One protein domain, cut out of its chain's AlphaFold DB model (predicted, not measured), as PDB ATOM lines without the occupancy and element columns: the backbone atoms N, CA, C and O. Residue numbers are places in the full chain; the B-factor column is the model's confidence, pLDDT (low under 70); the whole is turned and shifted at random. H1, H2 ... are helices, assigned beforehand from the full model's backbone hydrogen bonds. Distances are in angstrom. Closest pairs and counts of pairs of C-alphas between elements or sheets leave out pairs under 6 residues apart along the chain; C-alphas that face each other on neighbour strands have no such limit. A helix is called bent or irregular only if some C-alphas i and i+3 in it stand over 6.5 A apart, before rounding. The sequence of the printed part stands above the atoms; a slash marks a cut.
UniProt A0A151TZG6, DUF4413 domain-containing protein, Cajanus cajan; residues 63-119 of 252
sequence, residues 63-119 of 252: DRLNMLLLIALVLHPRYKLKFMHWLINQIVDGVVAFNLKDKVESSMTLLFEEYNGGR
ATOM      1  N   ASP A  63     196.950 202.799 293.281       65.62
ATOM      2  CA  ASP A  63     196.866 203.801 294.355       65.62
ATOM      3  C   ASP A  63     198.188 204.553 294.587       65.62
ATOM      4  O   ASP A  63     198.205 205.646 295.153       65.62
ATOM      5  N   ARG A  64     199.313 203.963 294.165       66.56
ATOM      6  CA  ARG A  64     200.664 204.518 294.312       66.56
ATOM      7  C   ARG A  64     201.282 204.946 292.985       66.56
ATOM      8  O   ARG A  64     202.457 205.317 292.977       66.56
ATOM      9  N   LEU A  65     200.534 204.902 291.878       74.19
ATOM     10  CA  LEU A  65     201.056 205.364 290.599       74.19
ATOM     11  C   LEU A  65     201.428 206.840 290.683       74.19
ATOM     12  O   LEU A  65     200.695 207.677 291.212       74.19
ATOM     13  N   ASN A  66     202.582 207.163 290.109       78.69
ATOM     14  CA  ASN A  66     203.019 208.540 290.027       78.69
ATOM     15  C   ASN A  66     202.089 209.311 289.081       78.69
ATOM     16  O   ASN A  66     202.087 209.087 287.870       78.69
ATOM     17  N   MET A  67     201.335 210.256 289.641       81.31
ATOM     18  CA  MET A  67     200.428 211.139 288.904       81.31
ATOM     19  C   MET A  67     201.109 211.842 287.724       81.31
ATOM     20  O   MET A  67     200.479 212.032 286.688       81.31
ATOM     21  N   LEU A  68     202.403 212.172 287.823       81.00
ATOM     22  CA  LEU A  68     203.148 212.786 286.719       81.00
ATOM     23  C   LEU A  68     203.246 211.877 285.494       81.00
ATOM     24  O   LEU A  68     203.280 212.376 284.378       81.00
ATOM     25  N   LEU A  69     203.273 210.557 285.681       83.25
ATOM     26  CA  LEU A  69     203.308 209.606 284.573       83.25
ATOM     27  C   LEU A  69     201.953 209.518 283.878       83.25
ATOM     28  O   LEU A  69     201.901 209.426 282.656       83.25
ATOM     29  N   LEU A  70     200.863 209.616 284.644       84.50
ATOM     30  CA  LEU A  70     199.508 209.691 284.100       84.50
ATOM     31  C   LEU A  70     199.300 211.002 283.336       84.50
ATOM     32  O   LEU A  70     198.800 210.988 282.216       84.50
ATOM     33  N   ILE A  71     199.763 212.124 283.890       86.06
ATOM     34  CA  ILE A  71     199.744 213.429 283.218       86.06
ATOM     35  C   ILE A  71     200.613 213.399 281.956       86.06
ATOM     36  O   ILE A  71     200.162 213.819 280.895       86.06
ATOM     37  N   ALA A  72     201.830 212.853 282.024       86.31
ATOM     38  CA  ALA A  72     202.708 212.719 280.863       86.31
ATOM     39  C   ALA A  72     202.085 211.833 279.775       86.31
ATOM     40  O   ALA A  72     202.194 212.154 278.594       86.31
ATOM     41  N   LEU A  73     201.387 210.759 280.165       88.50
ATOM     42  CA  LEU A  73     200.620 209.926 279.243       88.50
ATOM     43  C   LEU A  73     199.504 210.734 278.571       88.50
ATOM     44  O   LEU A  73     199.349 210.638 277.362       88.50
ATOM     45  N   VAL A  74     198.751 211.544 279.321       89.69
ATOM     46  CA  VAL A  74     197.662 212.377 278.779       89.69
ATOM     47  C   VAL A  74     198.177 213.514 277.887       89.69
ATOM     48  O   VAL A  74     197.521 213.855 276.905       89.69
ATOM     49  N   LEU A  75     199.333 214.099 278.208       86.56
ATOM     50  CA  LEU A  75     199.963 215.170 277.427       86.56
ATOM     51  C   LEU A  75     200.695 214.658 276.183       86.56
ATOM     52  O   LEU A  75     201.050 215.443 275.303       86.56
ATOM     53  N   HIS A  76     200.951 213.355 276.100       83.94
ATOM     54  CA  HIS A  76     201.637 212.788 274.957       83.94
ATOM     55  C   HIS A  76     200.763 212.938 273.694       83.94
ATOM     56  O   HIS A  76     199.631 212.469 273.693       83.94
ATOM     57  N   PRO A  77     201.265 213.480 272.567       82.44
ATOM     58  CA  PRO A  77     200.436 213.841 271.405       82.44
ATOM     59  C   PRO A  77     199.570 212.711 270.823       82.44
ATOM     60  O   PRO A  77     198.560 212.958 270.167       82.44
ATOM     61  N   ARG A  78     199.984 211.455 271.039       79.44
ATOM     62  CA  ARG A  78     199.281 210.251 270.562       79.44
ATOM     63  C   ARG A  78     198.162 209.780 271.490       79.44
ATOM     64  O   ARG A  78     197.293 209.033 271.052       79.44
ATOM     65  N   TYR A  79     198.192 210.176 272.755       80.50
ATOM     66  CA  TYR A  79     197.305 209.668 273.790       80.50
ATOM     67  C   TYR A  79     196.488 210.830 274.344       80.50
ATOM     68  O   TYR A  79     196.990 211.921 274.562       80.50
ATOM     69  N   LYS A  80     195.185 210.621 274.511       85.25
ATOM     70  CA  LYS A  80     194.267 211.651 275.009       85.25
ATOM     71  C   LYS A  80     193.686 211.222 276.344       85.25
ATOM     72  O   LYS A  80     193.712 210.044 276.691       85.25
ATOM     73  N   LEU A  81     193.049 212.154 277.039       85.62
ATOM     74  CA  LEU A  81     192.351 211.879 278.295       85.62
ATOM     75  C   LEU A  81     191.320 210.735 278.156       85.62
ATOM     76  O   LEU A  81     191.269 209.836 278.990       85.62
ATOM     77  N   LYS A  82     190.620 210.658 277.011       85.31
ATOM     78  CA  LYS A  82     189.732 209.529 276.656       85.31
ATOM     79  C   LYS A  82     190.452 208.175 276.595       85.31
ATOM     80  O   LYS A  82     189.887 207.165 277.001       85.31
ATOM     81  N   PHE A  83     191.687 208.152 276.090       86.00
ATOM     82  CA  PHE A  83     192.507 206.939 276.044       86.00
ATOM     83  C   PHE A  83     192.930 206.511 277.451       86.00
ATOM     84  O   PHE A  83     192.849 205.334 277.771       86.00
ATOM     85  N   MET A  84     193.302 207.460 278.312       87.44
ATOM     86  CA  MET A  84     193.619 207.183 279.716       87.44
ATOM     87  C   MET A  84     192.396 206.632 280.472       87.44
ATOM     88  O   MET A  84     192.514 205.628 281.165       87.44
ATOM     89  N   HIS A  85     191.201 207.196 280.265       87.50
ATOM     90  CA  HIS A  85     189.960 206.659 280.841       87.50
ATOM     91  C   HIS A  85     189.662 205.231 280.404       87.50
ATOM     92  O   HIS A  85     189.266 204.405 281.229       87.50
ATOM     93  N   TRP A  86     189.842 204.955 279.112       87.19
ATOM     94  CA  TRP A  86     189.730 203.608 278.578       87.19
ATOM     95  C   TRP A  86     190.778 202.680 279.209       87.19
ATOM     96  O   TRP A  86     190.417 201.606 279.672       87.19
ATOM     97  N   LEU A  87     192.036 203.121 279.323       82.94
ATOM     98  CA  LEU A  87     193.135 202.343 279.898       82.94
ATOM     99  C   LEU A  87     192.884 201.987 281.369       82.94
ATOM    100  O   LEU A  87     193.030 200.832 281.751       82.94
ATOM    101  N   ILE A  88     192.456 202.952 282.187       83.75
ATOM    102  CA  ILE A  88     192.138 202.711 283.600       83.75
ATOM    103  C   ILE A  88     190.981 201.717 283.732       83.75
ATOM    104  O   ILE A  88     191.048 200.819 284.561       83.75
ATOM    105  N   ASN A  89     189.951 201.820 282.887       84.75
ATOM    106  CA  ASN A  89     188.837 200.866 282.898       84.75
ATOM    107  C   ASN A  89     189.245 199.432 282.546       84.75
ATOM    108  O   ASN A  89     188.544 198.504 282.927       84.75
ATOM    109  N   GLN A  90     190.325 199.250 281.782       80.38
ATOM    110  CA  GLN A  90     190.812 197.922 281.406       80.38
ATOM    111  C   GLN A  90     191.678 197.280 282.493       80.38
ATOM    112  O   GLN A  90     191.780 196.059 282.546       80.38
ATOM    113  N   ILE A  91     192.333 198.088 283.330       74.31
ATOM    114  CA  ILE A  91     193.338 197.612 284.290       74.31
ATOM    115  C   ILE A  91     192.776 197.555 285.720       74.31
ATOM    116  O   ILE A  91     193.281 196.788 286.535       74.31
ATOM    117  N   VAL A  92     191.764 198.370 286.048       76.94
ATOM    118  CA  VAL A  92     191.374 198.666 287.436       76.94
ATOM    119  C   VAL A  92     189.886 198.434 287.691       76.94
ATOM    120  O   VAL A  92     189.041 198.837 286.892       76.94
ATOM    121  N   ASP A  93     189.570 197.880 288.863       74.25
ATOM    122  CA  ASP A  93     188.201 197.745 289.362       74.25
ATOM    123  C   ASP A  93     187.530 199.106 289.633       74.25
ATOM    124  O   ASP A  93     188.153 200.084 290.063       74.25
ATOM    125  N   GLY A  94     186.216 199.163 289.396       77.62
ATOM    126  CA  GLY A  94     185.462 200.402 289.159       77.62
ATOM    127  C   GLY A  94     185.586 201.519 290.206       77.62
ATOM    128  O   GLY A  94     185.602 202.688 289.828       77.62
ATOM    129  N   VAL A  95     185.707 201.201 291.501       79.50
ATOM    130  CA  VAL A  95     185.762 202.222 292.570       79.50
ATOM    131  C   VAL A  95     187.104 202.960 292.576       79.50
ATOM    132  O   VAL A  95     187.147 204.189 292.594       79.50
ATOM    133  N   VAL A  96     188.215 202.223 292.501       79.25
ATOM    134  CA  VAL A  96     189.568 202.803 292.458       79.25
ATOM    135  C   VAL A  96     189.810 203.486 291.110       79.25
ATOM    136  O   VAL A  96     190.405 204.563 291.051       79.25
ATOM    137  N   ALA A  97     189.273 202.904 290.033       81.44
ATOM    138  CA  ALA A  97     189.293 203.485 288.698       81.44
ATOM    139  C   ALA A  97     188.667 204.886 288.667       81.44
ATOM    140  O   ALA A  97     189.218 205.789 288.041       81.44
ATOM    141  N   PHE A  98     187.529 205.073 289.340       84.19
ATOM    142  CA  PHE A  98     186.837 206.357 289.393       84.19
ATOM    143  C   PHE A  98     187.671 207.428 290.107       84.19
ATOM    144  O   PHE A  98     187.941 208.474 289.520       84.19
ATOM    145  N   ASN A  99     188.171 207.130 291.311       83.81
ATOM    146  CA  ASN A  99     189.002 208.059 292.087       83.81
ATOM    147  C   ASN A  99     190.274 208.466 291.329       83.81
ATOM    148  O   ASN A  99     190.692 209.622 291.370       83.81
ATOM    149  N   LEU A 100     190.899 207.520 290.623       83.69
ATOM    150  CA  LEU A 100     192.109 207.795 289.858       83.69
ATOM    151  C   LEU A 100     191.833 208.706 288.657       83.69
ATOM    152  O   LEU A 100     192.617 209.615 288.391       83.69
ATOM    153  N   LYS A 101     190.720 208.492 287.949       87.06
ATOM    154  CA  LYS A 101     190.310 209.354 286.832       87.06
ATOM    155  C   LYS A 101     190.038 210.773 287.295       87.06
ATOM    156  O   LYS A 101     190.647 211.690 286.753       87.06
ATOM    157  N   ASP A 102     189.212 210.924 288.327       87.81
ATOM    158  CA  ASP A 102     188.851 212.227 288.889       87.81
ATOM    159  C   ASP A 102     190.097 213.007 289.336       87.81
ATOM    160  O   ASP A 102     190.271 214.187 289.021       87.81
ATOM    161  N   LYS A 103     191.061 212.311 289.953       86.38
ATOM    162  CA  LYS A 103     192.342 212.902 290.348       86.38
ATOM    163  C   LYS A 103     193.176 213.371 289.151       86.38
ATOM    164  O   LYS A 103     193.823 214.419 289.233       86.38
ATOM    165  N   VAL A 104     193.207 212.613 288.049       88.44
ATOM    166  CA  VAL A 104     193.949 212.996 286.831       88.44
ATOM    167  C   VAL A 104     193.255 214.146 286.106       88.44
ATOM    168  O   VAL A 104     193.940 215.079 285.683       88.44
ATOM    169  N   GLU A 105     191.926 214.121 286.006       89.56
ATOM    170  CA  GLU A 105     191.132 215.212 285.433       89.56
ATOM    171  C   GLU A 105     191.329 216.507 286.221       89.56
ATOM    172  O   GLU A 105     191.739 217.511 285.641       89.56
ATOM    173  N   SER A 106     191.173 216.461 287.546       88.94
ATOM    174  CA  SER A 106     191.410 217.601 288.436       88.94
ATOM    175  C   SER A 106     192.825 218.164 288.285       88.94
ATOM    176  O   SER A 106     193.013 219.373 288.175       88.94
ATOM    177  N   SER A 107     193.836 217.293 288.208       86.38
ATOM    178  CA  SER A 107     195.230 217.721 288.026       86.38
ATOM    179  C   SER A 107     195.464 218.401 286.671       86.38
ATOM    180  O   SER A 107     196.185 219.394 286.602       86.38
ATOM    181  N   MET A 108     194.863 217.887 285.594       86.94
ATOM    182  CA  MET A 108     194.952 218.490 284.259       86.94
ATOM    183  C   MET A 108     194.232 219.841 284.191       86.94
ATOM    184  O   MET A 108     194.766 220.772 283.590       86.94
ATOM    185  N   THR A 109     193.063 219.965 284.826       87.06
ATOM    186  CA  THR A 109     192.313 221.226 284.914       87.06
ATOM    187  C   THR A 109     193.100 222.280 285.691       87.06
ATOM    188  O   THR A 109     193.313 223.371 285.171       87.06
ATOM    189  N   LEU A 110     193.647 221.933 286.863       86.12
ATOM    190  CA  LEU A 110     194.497 222.838 287.648       86.12
ATOM    191  C   LEU A 110     195.731 223.303 286.865       86.12
ATOM    192  O   LEU A 110     196.069 224.484 286.872       86.12
ATOM    193  N   LEU A 111     196.402 222.383 286.160       85.00
ATOM    194  CA  LEU A 111     197.545 222.717 285.305       85.00
ATOM    195  C   LEU A 111     197.164 223.694 284.191       85.00
ATOM    196  O   LEU A 111     197.921 224.615 283.891       85.00
ATOM    197  N   PHE A 112     196.004 223.484 283.574       84.12
ATOM    198  CA  PHE A 112     195.498 224.334 282.507       84.12
ATOM    199  C   PHE A 112     195.118 225.733 283.011       84.12
ATOM    200  O   PHE A 112     195.466 226.724 282.371       84.12
ATOM    201  N   GLU A 113     194.461 225.836 284.165       86.25
ATOM    202  CA  GLU A 113     194.084 227.113 284.787       86.25
ATOM    203  C   GLU A 113     195.302 227.928 285.243       86.25
ATOM    204  O   GLU A 113     195.382 229.133 284.982       86.25
ATOM    205  N   GLU A 114     196.284 227.269 285.864       83.56
ATOM    206  CA  GLU A 114     197.558 227.887 286.243       83.56
ATOM    207  C   GLU A 114     198.323 228.366 284.996       83.56
ATOM    208  O   GLU A 114     198.835 229.488 284.981       83.56
ATOM    209  N   TYR A 115     198.369 227.553 283.931       82.00
ATOM    210  CA  TYR A 115     199.034 227.902 282.670       82.00
ATOM    211  C   TYR A 115     198.369 229.087 281.959       82.00
ATOM    212  O   TYR A 115     199.059 229.996 281.499       82.00
ATOM    213  N   ASN A 116     197.036 229.116 281.909       81.25
ATOM    214  CA  ASN A 116     196.283 230.227 281.321       81.25
ATOM    215  C   ASN A 116     196.293 231.490 282.195       81.25
ATOM    216  O   ASN A 116     195.746 232.521 281.797       81.25
ATOM    217  N   GLY A 117     196.940 231.433 283.362       65.44
ATOM    218  CA  GLY A 117     197.213 232.589 284.195       65.44
ATOM    219  C   GLY A 117     195.981 233.121 284.910       65.44
ATOM    220  O   GLY A 117     195.775 234.329 284.855       65.44
ATOM    221  N   GLY A 118     195.193 232.242 285.554       58.53
ATOM    222  CA  GLY A 118     194.248 232.565 286.640       58.53
ATOM    223  C   GLY A 118     193.621 233.962 286.585       58.53
ATOM    224  O   GLY A 118     193.711 234.721 287.546       58.53
ATOM    225  N   ARG A 119     193.049 234.353 285.441       44.78
ATOM    226  CA  ARG A 119     192.651 235.745 285.180       44.78
ATOM    227  C   ARG A 119     191.184 236.021 285.498       44.78
ATOM    228  O   ARG A 119     190.573 236.838 284.827       44.78
TER     229      ARG A 119
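AT A GLANCE: This is residues 63 to 119 of the 252 residues of the protein "DUF4413 domain-containing protein" of Cajanus cajan (UniProt A0A151TZG6). One long helix, H3, makes the long axis; the shorter H2 folds back along its first half as a helical hairpin, and the still shorter H1 crosses H3 near its middle, with its last turn near the first turn of H2. The far end of H3 sticks out beyond the other two helices, with residues 112 to 117 standing free. The printed part has 57 residues, with three named helices in the order H1, H2, H3 and no named strand, and its class is all helix. It is only just compact, close to loose, with a radius of gyration of the C-alphas of 11.9 A, and elongated, spanning 38 by 24 by 17 A.

HOW THE PARTS SIT: H3, residues 94 to 115, is the longest helix, with 22 residues. H2, residues 81 to 91, touches H3, and their closest C-alphas, those of Ile 88 and Ala 97, are 5.9 A apart. The two run opposite ways at a shallow tilt of 24 degrees and form a helical hairpin. H3 touches H2 with residues 97 to 105 alone. H1, residues 67 to 75, touches H3, and their closest C-alphas, those of Ile 71 and Val 104, are 6.8 A apart. H1 and H3 run the same way at a steep tilt of 69.7 degrees, only just short of about perpendicular. H3 touches H1 with residues 104 to 108 alone. H1 also touches H2, and their closest C-alphas, those of Val 74 and Leu 81, are 5.4 A apart. H1 and H2 run opposite ways at a steep tilt of 52 degrees. One of the three pairs is at a shallow tilt, and the helix packing is mostly crossed, but only just. In H1, H2 and H3 every O i to N i+4 pair is within hydrogen-bond range.

IN THESE COORDINATES: H3 measures 31.3 A from its first to its last C-alpha, from C-alpha 94 at (185.462, 200.402, 289.159) to C-alpha 115 at (199.034, 227.902, 282.670). H2, residues 81 to 91, measures 15.5 A. H1, residues 67 to 75, measures 12.2 A and begins with C-alpha 67 at (200.428, 211.139, 288.904). None of the three helices is bent.

THE WHOLE: The two C-alphas farthest apart, those of Asp 93 and Arg 119, are 38.5 A apart. The first and last printed C-alphas, those of Asp 63 and Arg 119, are 33.5 A apart. The printed part has no cut. The link from H1 to H2, five residues, and the link from H2 to H3, two residues, are tight. The mean pLDDT of the printed part is 81.7, and residues 63 to 64 and 117 to 119 of the model are under 70.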